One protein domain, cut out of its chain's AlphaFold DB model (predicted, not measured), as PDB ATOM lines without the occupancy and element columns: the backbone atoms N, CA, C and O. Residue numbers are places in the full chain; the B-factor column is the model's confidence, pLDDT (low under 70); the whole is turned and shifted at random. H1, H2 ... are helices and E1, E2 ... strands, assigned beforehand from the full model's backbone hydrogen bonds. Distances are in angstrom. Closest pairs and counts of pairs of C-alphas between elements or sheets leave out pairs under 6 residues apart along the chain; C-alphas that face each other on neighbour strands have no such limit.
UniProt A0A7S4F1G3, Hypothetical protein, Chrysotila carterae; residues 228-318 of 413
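What this domain is: This is residues 228 to 318 of the 413 residues of the protein "Hypothetical protein" of Chrysotila carterae (UniProt A0A7S4F1G3). A twisted slab of four antiparallel strands has one helix, H1, running along one face; the other face is bare. The tail after H1 folds back, residues 316 to 317 pairing with edge strand E1. The 91-residue printed part is a meander, each strand the antiparallel neighbour of the one before, E1 E2 E3 E4, then H1: mixed class, two layers, compact, radius of gyration of the C-alphas 13.6 A, spans 45 by 29 by 16 A.

How they stand to each other: E1, residues 228 to 238, and E2, residues 243 to 253, form a hairpin, with N 232 and O 249 2.9 A apart. E3, residues 258 to 266, forms hairpins with E2, N 250 to O 261 2.9 A, and with E4, residues 272 to 279, N 262 to O 274 2.9 A. H1, residues 282 to 297, is on the sheet at a height of 8.4 A, over E2 and E3; its closest C-alphas to E2 are Leu 289 and Leu 249, 6.7 A. H1 has every O i to N i+4 pair within hydrogen-bond range.

Where its parts are: E1 measures 30.1 A, E2 32.7 A, E3 27.3 A, E4 21.9 A and H1 22.0 A, first to last C-alpha. C-alpha 228 is at (190.196, 237.707, 164.092), C-alpha 297 at (192.284, 237.029, 142.861).

The domain as a whole: The farthest C-alphas, Glu 240 and Ala 255, are 45.6 A apart. The printed part has no cut; its four links are tight. Residues 268, 305 to 306 and 318 have pLDDT under 70.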
ATOM      1  N   VAL A 228     190.283 237.832 165.557       82.31
ATOM      2  CA  VAL A 228     190.196 237.707 164.092       82.31
ATOM      3  C   VAL A 228     188.736 237.886 163.668       82.31
ATOM      4  O   VAL A 228     187.884 237.111 164.090       82.31
ATOM      5  N   LEU A 229     188.450 238.890 162.836       82.88
ATOM      6  CA  LEU A 229     187.096 239.193 162.344       82.88
ATOM      7  C   LEU A 229     186.814 238.582 160.965       82.88
ATOM      8  O   LEU A 229     185.697 238.155 160.691       82.88
ATOM      9  N   ARG A 230     187.823 238.520 160.087       81.38
ATOM     10  CA  ARG A 230     187.728 237.872 158.767       81.38
ATOM     11  C   ARG A 230     189.038 237.160 158.459       81.38
ATOM     12  O   ARG A 230     190.107 237.717 158.697       81.38
ATOM     13  N   HIS A 231     188.963 235.945 157.922       81.50
ATOM     14  CA  HIS A 231     190.129 235.122 157.606       81.50
ATOM     15  C   HIS A 231     190.001 234.527 156.201       81.50
ATOM     16  O   HIS A 231     189.190 233.632 155.978       81.50
ATOM     17  N   VAL A 232     190.851 234.958 155.270       82.62
ATOM     18  CA  VAL A 232     190.861 234.466 153.886       82.62
ATOM     19  C   VAL A 232     192.218 233.848 153.574       82.62
ATOM     20  O   VAL A 232     193.262 234.468 153.794       82.62
ATOM     21  N   ARG A 233     192.222 232.623 153.039       81.19
ATOM     22  CA  ARG A 233     193.437 231.948 152.576       81.19
ATOM     23  C   ARG A 233     193.369 231.737 151.071       81.19
ATOM     24  O   ARG A 233     192.407 231.191 150.547       81.19
ATOM     25  N   LEU A 234     194.414 232.179 150.391       86.50
ATOM     26  CA  LEU A 234     194.555 232.125 148.947       86.50
ATOM     27  C   LEU A 234     195.754 231.251 148.575       86.50
ATOM     28  O   LEU A 234     196.769 231.244 149.279       86.50
ATOM     29  N   VAL A 235     195.657 230.538 147.456       84.00
ATOM     30  CA  VAL A 235     196.691 229.619 146.960       84.00
ATOM     31  C   VAL A 235     196.903 229.842 145.464       84.00
ATOM     32  O   VAL A 235     195.951 229.948 144.700       84.00
ATOM     33  N   GLN A 236     198.158 229.901 145.029       86.56
ATOM     34  CA  GLN A 236     198.545 229.953 143.622       86.56
ATOM     35  C   GLN A 236     199.460 228.763 143.333       86.56
ATOM     36  O   GLN A 236     200.566 228.692 143.871       86.56
ATOM     37  N   ARG A 237     198.994 227.837 142.487       83.88
ATOM     38  CA  ARG A 237     199.748 226.657 142.047       83.88
ATOM     39  C   ARG A 237     199.990 226.694 140.546       83.88
ATOM     40  O   ARG A 237     199.058 226.886 139.774       83.88
ATOM     41  N   ASP A 238     201.229 226.425 140.173       80.69
ATOM     42  CA  ASP A 238     201.676 226.058 138.838       80.69
ATOM     43  C   ASP A 238     202.647 224.879 139.008       80.69
ATOM     44  O   ASP A 238     203.646 224.974 139.731       80.69
ATOM     45  N   ILE A 239     202.284 223.734 138.428       75.06
ATOM     46  CA  ILE A 239     203.004 222.468 138.607       75.06
ATOM     47  C   ILE A 239     204.250 222.434 137.713       75.06
ATOM     48  O   ILE A 239     205.295 221.952 138.151       75.06
ATOM     49  N   GLU A 240     204.157 222.987 136.504       75.81
ATOM     50  CA  GLU A 240     205.232 223.008 135.506       75.81
ATOM     51  C   GLU A 240     206.374 223.923 135.965       75.81
ATOM     52  O   GLU A 240     207.545 223.543 135.921       75.81
ATOM     53  N   LEU A 241     206.033 225.089 136.523       78.00
ATOM     54  CA  LEU A 241     206.994 226.045 137.079       78.00
ATOM     55  C   LEU A 241     207.416 225.735 138.530       78.00
ATOM     56  O   LEU A 241     208.159 226.516 139.130       78.00
ATOM     57  N   ASN A 242     206.955 224.622 139.126       78.38
ATOM     58  CA  ASN A 242     207.197 224.261 140.535       78.38
ATOM     59  C   ASN A 242     206.920 225.442 141.499       78.38
ATOM     60  O   ASN A 242     207.687 225.744 142.428       78.38
ATOM     61  N   MET A 243     205.818 226.148 141.252       82.44
ATOM     62  CA  MET A 243     205.389 227.329 141.987       82.44
ATOM     63  C   MET A 243     204.115 226.998 142.762       82.44
ATOM     64  O   MET A 243     203.013 227.131 142.249       82.44
ATOM     65  N   ASP A 244     204.270 226.604 144.024       84.31
ATOM     66  CA  ASP A 244     203.168 226.511 144.984       84.31
ATOM     67  C   ASP A 244     203.354 227.618 146.028       84.31
ATOM     68  O   ASP A 244     204.330 227.612 146.787       84.31
ATOM     69  N   LYS A 245     202.466 228.614 146.000       89.88
ATOM     70  CA  LYS A 245     202.487 229.822 146.831       89.88
ATOM     71  C   LYS A 245     201.175 229.966 147.590       89.88
ATOM     72  O   LYS A 245     200.112 229.643 147.066       89.88
ATOM     73  N   TYR A 246     201.236 230.572 148.770       86.94
ATOM     74  CA  TYR A 246     200.051 230.983 149.519       86.94
ATOM     75  C   TYR A 246     200.069 232.482 149.826       86.94
ATOM     76  O   TYR A 246     201.130 233.110 149.889       86.94
ATOM     77  N   TYR A 247     198.879 233.033 150.062       90.62
ATOM     78  CA  TYR A 247     198.672 234.379 150.586       90.62
ATOM     79  C   TYR A 247     197.505 234.345 151.586       90.62
ATOM     80  O   TYR A 247     196.390 233.973 151.234       90.62
ATOM     81  N   VAL A 248     197.753 234.691 152.845       88.31
ATOM     82  CA  VAL A 248     196.743 234.818 153.905       88.31
ATOM     83  C   VAL A 248     196.429 236.297 154.110       88.31
ATOM     84  O   VAL A 248     197.345 237.118 154.190       88.31
ATOM     85  N   LEU A 249     195.140 236.610 154.208       89.62
ATOM     86  CA  LEU A 249     194.570 237.913 154.547       89.62
ATOM     87  C   LEU A 249     193.745 237.750 155.827       89.62
ATOM     88  O   LEU A 249     192.855 236.901 155.883       89.62
ATOM     89  N   GLN A 250     194.026 238.556 156.846       88.88
ATOM     90  CA  GLN A 250     193.293 238.553 158.111       88.88
ATOM     91  C   GLN A 250     192.896 239.980 158.495       88.88
ATOM     92  O   GLN A 250     193.755 240.858 158.582       88.88
ATOM     93  N   LEU A 251     191.603 240.193 158.746       88.56
ATOM     94  CA  LEU A 251     191.092 241.382 159.424       88.56
ATOM     95  C   LEU A 251     191.115 241.110 160.926       88.56
ATOM     96  O   LEU A 251     190.562 240.111 161.391       88.56
ATOM     97  N   LEU A 252     191.763 242.000 161.664       89.62
ATOM     98  CA  LEU A 252     192.064 241.863 163.080       89.62
ATOM     99  C   LEU A 252     191.522 243.064 163.855       89.62
ATOM    100  O   LEU A 252     191.577 244.196 163.374       89.62
ATOM    101  N   ARG A 253     191.068 242.825 165.084       86.19
ATOM    102  CA  ARG A 253     190.698 243.854 166.060       86.19
ATOM    103  C   ARG A 253     191.524 243.674 167.327       86.19
ATOM    104  O   ARG A 253     191.545 242.584 167.895       86.19
ATOM    105  N   ALA A 254     192.174 244.741 167.766       87.00
ATOM    106  CA  ALA A 254     192.912 244.824 169.021       87.00
ATOM    107  C   ALA A 254     192.233 245.839 169.967       87.00
ATOM    108  O   ALA A 254     191.102 246.269 169.723       87.00
ATOM    109  N   ALA A 255     192.901 246.202 171.064       83.19
ATOM    110  CA  ALA A 255     192.396 247.192 172.020       83.19
ATOM    111  C   ALA A 255     192.534 248.647 171.522       83.19
ATOM    112  O   ALA A 255     191.790 249.519 171.959       83.19
ATOM    113  N   ASP A 256     193.481 248.891 170.618       85.81
ATOM    114  CA  ASP A 256     193.906 250.192 170.090       85.81
ATOM    115  C   ASP A 256     193.433 250.473 168.652       85.81
ATOM    116  O   ASP A 256     193.557 251.600 168.173       85.81
ATOM    117  N   GLY A 257     192.838 249.489 167.969       89.06
ATOM    118  CA  GLY A 257     192.217 249.684 166.661       89.06
ATOM    119  C   GLY A 257     192.007 248.400 165.862       89.06
ATOM    120  O   GLY A 257     192.063 247.282 166.385       89.06
ATOM    121  N   PHE A 258     191.769 248.581 164.566       91.56
ATOM    122  CA  PHE A 258     191.670 247.514 163.576       91.56
ATOM    123  C   PHE A 258     192.950 247.439 162.740       91.56
ATOM    124  O   PHE A 258     193.619 248.446 162.495       91.56
ATOM    125  N   TYR A 259     193.279 246.234 162.284       90.69
ATOM    126  CA  TYR A 259     194.482 245.952 161.511       90.69
ATOM    127  C   TYR A 259     194.203 244.952 160.388       90.69
ATOM    128  O   TYR A 259     193.357 244.067 160.517       90.69
ATOM    129  N   VAL A 260     194.983 245.038 159.311       91.69
ATOM    130  CA  VAL A 260     195.013 244.035 158.239       91.69
ATOM    131  C   VAL A 260     196.362 243.329 158.273       91.69
ATOM    132  O   VAL A 260     197.391 243.907 157.911       91.69
ATOM    133  N   ALA A 261     196.372 242.071 158.708       89.88
ATOM    134  CA  ALA A 261     197.553 241.223 158.637       89.88
ATOM    135  C   ALA A 261     197.586 240.452 157.316       89.88
ATOM    136  O   ALA A 261     196.585 239.910 156.845       89.88
ATOM    137  N   THR A 262     198.775 240.395 156.721       91.69
ATOM    138  CA  THR A 262     199.039 239.652 155.490       91.69
ATOM    139  C   THR A 262     200.263 238.762 155.658       91.69
ATOM    140  O   THR A 262     201.282 239.229 156.165       91.69
ATOM    141  N   ARG A 263     200.181 237.493 155.237       88.50
ATOM    142  CA  ARG A 263     201.302 236.531 155.271       88.50
ATOM    143  C   ARG A 263     201.393 235.764 153.956       88.50
ATOM    144  O   ARG A 263     200.381 235.255 153.488       88.50
ATOM    145  N   TRP A 264     202.573 235.673 153.348       92.69
ATOM    146  CA  TRP A 264     202.766 235.032 152.042       92.69
ATOM    147  C   TRP A 264     204.081 234.258 151.958       92.69
ATOM    148  O   TRP A 264     205.075 234.617 152.585       92.69
ATOM    149  N   GLY A 265     204.119 233.207 151.144       88.06
ATOM    150  CA  GLY A 265     205.312 232.375 150.987       88.06
ATOM    151  C   GLY A 265     205.113 231.245 149.987       88.06
ATOM    152  O   GLY A 265     204.096 231.195 149.294       88.06
ATOM    153  N   ARG A 266     206.072 230.312 149.926       83.94
ATOM    154  CA  ARG A 266     205.827 228.995 149.313       83.94
ATOM    155  C   ARG A 266     204.923 228.177 150.236       83.94
ATOM    156  O   ARG A 266     205.025 228.322 151.453       83.94
ATOM    157  N   THR A 267     204.039 227.346 149.695       78.44
ATOM    158  CA  THR A 267     203.146 226.504 150.515       78.44
ATOM    159  C   THR A 267     203.953 225.580 151.431       78.44
ATOM    160  O   THR A 267     205.019 225.092 151.054       78.44
ATOM    161  N   GLY A 268     203.473 225.466 152.675       65.88
ATOM    162  CA  GLY A 268     204.210 224.934 153.819       65.88
ATOM    163  C   GLY A 268     205.544 225.643 154.059       65.88
ATOM    164  O   GLY A 268     206.597 225.022 153.973       65.88
ATOM    165  N   THR A 269     205.497 226.961 154.279       72.88
ATOM    166  CA  THR A 269     206.599 227.738 154.861       72.88
ATOM    167  C   THR A 269     206.035 228.840 155.762       72.88
ATOM    168  O   THR A 269     204.976 229.409 155.472       72.88
ATOM    169  N   ALA A 270     206.786 229.244 156.792       72.00
ATOM    170  CA  ALA A 270     206.449 230.405 157.628       72.00
ATOM    171  C   ALA A 270     206.239 231.696 156.804       72.00
ATOM    172  O   ALA A 270     205.335 232.476 157.106       72.00
ATOM    173  N   GLY A 271     207.000 231.856 155.714       86.06
ATOM    174  CA  GLY A 271     206.860 232.944 154.746       86.06
ATOM    175  C   GLY A 271     207.363 234.301 155.245       86.06
ATOM    176  O   GLY A 271     208.224 234.390 156.117       86.06
ATOM    177  N   GLN A 272     206.825 235.362 154.655       86.44
ATOM    178  CA  GLN A 272     206.958 236.750 155.091       86.44
ATOM    179  C   GLN A 272     205.598 237.242 155.587       86.44
ATOM    180  O   GLN A 272     204.566 236.867 155.029       86.44
ATOM    181  N   ALA A 273     205.596 238.109 156.597       88.94
ATOM    182  CA  ALA A 273     204.393 238.754 157.109       88.94
ATOM    183  C   ALA A 273     204.523 240.282 157.065       88.94
ATOM    184  O   ALA A 273     205.621 240.831 157.173       88.94
ATOM    185  N   LYS A 274     203.387 240.967 156.921       89.94
ATOM    186  CA  LYS A 274     203.255 242.419 157.045       89.94
ATOM    187  C   LYS A 274     201.895 242.764 157.647       89.94
ATOM    188  O   LYS A 274     200.857 242.386 157.098       89.94
ATOM    189  N   LEU A 275     201.928 243.516 158.740       90.38
ATOM    190  CA  LEU A 275     200.772 244.173 159.340       90.38
ATOM    191  C   LEU A 275     200.528 245.538 158.669       90.38
ATOM    192  O   LEU A 275     201.454 246.163 158.144       90.38
ATOM    193  N   TRP A 276     199.282 245.995 158.682       89.44
ATOM    194  CA  TRP A 276     198.869 247.344 158.302       89.44
ATOM    195  C   TRP A 276     197.805 247.840 159.287       89.44
ATOM    196  O   TRP A 276     196.993 247.041 159.752       89.44
ATOM    197  N   GLY A 277     197.839 249.130 159.615       87.19
ATOM    198  CA  GLY A 277     197.126 249.735 160.743       87.19
ATOM    199  C   GLY A 277     198.098 250.308 161.794       87.19
ATOM    200  O   GLY A 277     199.308 250.322 161.542       87.19
ATOM    201  N   PRO A 278     197.604 250.766 162.960       89.56
ATOM    202  CA  PRO A 278     196.191 250.777 163.348       89.56
ATOM    203  C   PRO A 278     195.350 251.692 162.453       89.56
ATOM    204  O   PRO A 278     195.830 252.722 161.981       89.56
ATOM    205  N   VAL A 279     194.086 251.326 162.251       90.75
ATOM    206  CA  VAL A 279     193.036 252.242 161.785       90.75
ATOM    207  C   VAL A 279     191.858 252.231 162.750       90.75
ATOM    208  O   VAL A 279     191.575 251.223 163.403       90.75
ATOM    209  N   SER A 280     191.181 253.371 162.860       88.75
ATOM    210  CA  SER A 280     190.139 253.597 163.867       88.75
ATOM    211  C   SER A 280     188.813 252.906 163.545       88.75
ATOM    212  O   SER A 280     187.995 252.731 164.446       88.75
ATOM    213  N   THR A 281     188.575 252.523 162.284       91.44
ATOM    214  CA  THR A 281     187.303 251.930 161.848       91.44
ATOM    215  C   THR A 281     187.473 250.558 161.198       91.44
ATOM    216  O   THR A 281     188.429 250.294 160.466       91.44
ATOM    217  N   GLU A 282     186.495 249.679 161.428       91.06
ATOM    218  CA  GLU A 282     186.438 248.364 160.782       91.06
ATOM    219  C   GLU A 282     186.239 248.486 159.265       91.06
ATOM    220  O   GLU A 282     186.789 247.700 158.500       91.06
ATOM    221  N   THR A 283     185.499 249.505 158.818       91.88
ATOM    222  CA  THR A 283     185.179 249.747 157.405       91.88
ATOM    223  C   THR A 283     186.427 250.031 156.568       91.88
ATOM    224  O   THR A 283     186.567 249.476 155.480       91.88
ATOM    225  N   GLU A 284     187.360 250.843 157.074       92.25
ATOM    226  CA  GLU A 284     188.642 251.124 156.406       92.25
ATOM    227  C   GLU A 284     189.523 249.869 156.331       92.25
ATOM    228  O   GLU A 284     190.105 249.571 155.286       92.25
ATOM    229  N   ALA A 285     189.579 249.088 157.415       91.44
ATOM    230  CA  ALA A 285     190.338 247.841 157.458       91.44
ATOM    231  C   ALA A 285     189.724 246.743 156.562       91.44
ATOM    232  O   ALA A 285     190.460 246.002 155.909       91.44
ATOM    233  N   SER A 286     188.391 246.661 156.469       91.75
ATOM    234  CA  SER A 286     187.707 245.808 155.490       91.75
ATOM    235  C   SER A 286     188.059 246.249 154.074       91.75
ATOM    236  O   SER A 286     188.523 245.425 153.297       91.75
ATOM    237  N   ALA A 287     187.932 247.539 153.749       93.25
ATOM    238  CA  ALA A 287     188.217 248.053 152.409       93.25
ATOM    239  C   ALA A 287     189.656 247.753 151.946       93.25
ATOM    240  O   ALA A 287     189.853 247.364 150.796       93.25
ATOM    241  N   GLU A 288     190.652 247.852 152.832       92.50
ATOM    242  CA  GLU A 288     192.044 247.476 152.533       92.50
ATOM    243  C   GLU A 288     192.223 245.953 152.349       92.50
ATOM    244  O   GLU A 288     192.950 245.517 151.448       92.50
ATOM    245  N   LEU A 289     191.546 245.115 153.147       93.12
ATOM    246  CA  LEU A 289     191.538 243.658 152.943       93.12
ATOM    247  C   LEU A 289     190.891 243.294 151.600       93.12
ATOM    248  O   LEU A 289     191.441 242.492 150.843       93.12
ATOM    249  N   ASP A 290     189.751 243.906 151.302       93.62
ATOM    250  CA  ASP A 290     188.911 243.638 150.138       93.62
ATOM    251  C   ASP A 290     189.595 244.118 148.844       93.62
ATOM    252  O   ASP A 290     189.600 243.406 147.834       93.62
ATOM    253  N   ALA A 291     190.299 245.255 148.893       94.00
ATOM    254  CA  ALA A 291     191.174 245.724 147.821       94.00
ATOM    255  C   ALA A 291     192.328 244.744 147.543       94.00
ATOM    256  O   ALA A 291     192.582 244.400 146.384       94.00
ATOM    257  N   ARG A 292     193.002 244.229 148.584       93.62
ATOM    258  CA  ARG A 292     194.078 243.231 148.424       93.62
ATOM    259  C   ARG A 292     193.556 241.883 147.926       93.62
ATOM    260  O   ARG A 292     194.198 241.268 147.073       93.62
ATOM    261  N   PHE A 293     192.392 241.435 148.398       92.94
ATOM    262  CA  PHE A 293     191.719 240.241 147.882       92.94
ATOM    263  C   PHE A 293     191.458 240.373 146.376       92.94
ATOM    264  O   PHE A 293     191.854 239.499 145.597       92.94
ATOM    265  N   ARG A 294     190.883 241.506 145.952       94.00
ATOM    266  CA  ARG A 294     190.629 241.828 144.543       94.00
ATOM    267  C   ARG A 294     191.910 241.908 143.717       94.00
ATOM    268  O   ARG A 294     191.944 241.399 142.598       94.00
ATOM    269  N   GLU A 295     192.987 242.468 144.263       94.81
ATOM    270  CA  GLU A 295     194.291 242.535 143.595       94.81
ATOM    271  C   GLU A 295     194.879 241.133 143.337       94.81
ATOM    272  O   GLU A 295     195.338 240.848 142.222       94.81
ATOM    273  N   LYS A 296     194.826 240.226 144.327       93.50
ATOM    274  CA  LYS A 296     195.413 238.874 144.217       93.50
ATOM    275  C   LYS A 296     194.550 237.872 143.443       93.50
ATOM    276  O   LYS A 296     195.117 237.004 142.779       93.50
ATOM    277  N   THR A 297     193.222 237.990 143.487       91.06
ATOM    278  CA  THR A 297     192.284 237.029 142.861       91.06
ATOM    279  C   THR A 297     191.660 237.536 141.556       91.06
ATOM    280  O   THR A 297     191.418 236.758 140.638       91.06
ATOM    281  N   GLY A 298     191.425 238.847 141.436       90.69
ATOM    282  CA  GLY A 298     190.597 239.435 140.379       90.69
ATOM    283  C   GLY A 298     189.084 239.300 140.608       90.69
ATOM    284  O   GLY A 298     188.326 239.456 139.651       90.69
ATOM    285  N   ASN A 299     188.641 239.002 141.833       87.94
ATOM    286  CA  ASN A 299     187.229 238.901 142.214       87.94
ATOM    287  C   ASN A 299     186.878 239.917 143.315       87.94
ATOM    288  O   ASN A 299     187.754 240.361 144.054       87.94
ATOM    289  N   GLU A 300     185.605 240.297 143.421       89.38
ATOM    290  CA  GLU A 300     185.118 241.155 144.512       89.38
ATOM    291  C   GLU A 300     185.046 240.369 145.829       89.38
ATOM    292  O   GLU A 300     184.839 239.157 145.805       89.38
ATOM    293  N   ALA A 301     185.149 241.037 146.979       82.06
ATOM    294  CA  ALA A 301     185.143 240.373 148.290       82.06
ATOM    295  C   ALA A 301     183.884 239.528 148.574       82.06
ATOM    296  O   ALA A 301     183.972 238.502 149.237       82.06
ATOM    297  N   ALA A 302     182.730 239.872 147.988       81.19
ATOM    298  CA  ALA A 302     181.516 239.049 148.055       81.19
ATOM    299  C   ALA A 302     181.675 237.639 147.432       81.19
ATOM    300  O   ALA A 302     180.830 236.773 147.636       81.19
ATOM    301  N   ALA A 303     182.755 237.385 146.685       74.31
ATOM    302  CA  ALA A 303     183.122 236.067 146.173       74.31
ATOM    303  C   ALA A 303     183.905 235.200 147.185       74.31
ATOM    304  O   ALA A 303     184.323 234.104 146.822       74.31
ATOM    305  N   ILE A 304     184.130 235.671 148.419       71.56
ATOM    306  CA  ILE A 304     184.655 234.854 149.530       71.56
ATOM    307  C   ILE A 304     183.567 233.882 150.009       71.56
ATOM    308  O   ILE A 304     183.802 232.679 150.069       71.56
ATOM    309  N   ASP A 305     182.370 234.410 150.281       67.69
ATOM    310  CA  ASP A 305     181.202 233.660 150.768       67.69
ATOM    311  C   ASP A 305     180.208 233.296 149.641       67.69
ATOM    312  O   ASP A 305     179.166 232.685 149.878       67.69
ATOM    313  N   GLY A 306     180.517 233.703 148.404       69.44
ATOM    314  CA  GLY A 306     179.681 233.544 147.213       69.44
ATOM    315  C   GLY A 306     180.369 232.777 146.076       69.44
ATOM    316  O   GLY A 306     181.136 231.842 146.289       69.44
ATOM    317  N   VAL A 307     180.085 233.165 144.828       70.12
ATOM    318  CA  VAL A 307     180.618 232.476 143.639       70.12
ATOM    319  C   VAL A 307     182.025 232.978 143.302       70.12
ATOM    320  O   VAL A 307     182.195 234.004 142.639       70.12
ATOM    321  N   PHE A 308     183.045 232.232 143.726       74.44
ATOM    322  CA  PHE A 308     184.429 232.465 143.315       74.44
ATOM    323  C   PHE A 308     184.693 231.960 141.889       74.44
ATOM    324  O   PHE A 308     184.406 230.808 141.567       74.44
ATOM    325  N   VAL A 309     185.299 232.800 141.043       78.88
ATOM    326  CA  VAL A 309     185.700 232.442 139.671       78.88
ATOM    327  C   VAL A 309     187.232 232.402 139.582       78.88
ATOM    328  O   VAL A 309     187.859 233.465 139.602       78.88
ATOM    329  N   PRO A 310     187.869 231.220 139.482       75.19
ATOM    330  CA  PRO A 310     189.316 231.123 139.306       75.19
ATOM    331  C   PRO A 310     189.790 231.821 138.024       75.19
ATOM    332  O   PRO A 310     189.138 231.752 136.982       75.19
ATOM    333  N   ARG A 311     190.952 232.480 138.085       81.88
ATOM    334  CA  ARG A 311     191.567 233.173 136.942       81.88
ATOM    335  C   ARG A 311     193.002 232.699 136.734       81.88
ATOM    336  O   ARG A 311     193.769 232.597 137.690       81.88
ATOM    337  N   ALA A 312     193.379 232.453 135.480       79.44
ATOM    338  CA  ALA A 312     194.743 232.069 135.122       79.44
ATOM    339  C   ALA A 312     195.764 233.119 135.611       79.44
ATOM    340  O   ALA A 312     195.526 234.323 135.513       79.44
ATOM    341  N   GLY A 313     196.886 232.664 136.178       82.25
ATOM    342  CA  GLY A 313     197.940 233.541 136.708       82.25
ATOM    343  C   GLY A 313     197.581 234.339 137.975       82.25
ATOM    344  O   GLY A 313     198.410 235.115 138.451       82.25
ATOM    345  N   LYS A 314     196.387 234.154 138.554       90.69
ATOM    346  CA  LYS A 314     195.968 234.746 139.838       90.69
ATOM    347  C   LYS A 314     195.986 233.708 140.964       90.69
ATOM    348  O   LYS A 314     196.365 232.557 140.752       90.69
ATOM    349  N   TYR A 315     195.644 234.142 142.175       88.75
ATOM    350  CA  TYR A 315     195.405 233.244 143.299       88.75
ATOM    351  C   TYR A 315     193.962 232.724 143.284       88.75
ATOM    352  O   TYR A 315     193.028 233.463 142.974       88.75
ATOM    353  N   ASP A 316     193.809 231.464 143.671       82.56
ATOM    354  CA  ASP A 316     192.553 230.756 143.909       82.56
ATOM    355  C   ASP A 316     192.191 230.801 145.407       82.56
ATOM    356  O   ASP A 316     193.062 231.011 146.259       82.56
ATOM    357  N   LEU A 317     190.914 230.609 145.737       80.56
ATOM    358  CA  LEU A 317     190.415 230.589 147.111       80.56
ATOM    359  C   LEU A 317     190.583 229.184 147.711       80.56
ATOM    360  O   LEU A 317     190.070 228.199 147.173       80.56
ATOM    361  N   ALA A 318     191.291 229.089 148.838       69.62
ATOM    362  CA  ALA A 318     191.348 227.867 149.632       69.62
ATOM    363  C   ALA A 318     190.173 227.833 150.621       69.62
ATOM    364  O   ALA A 318     189.820 228.857 151.207       69.62
TER     365      ALA A 318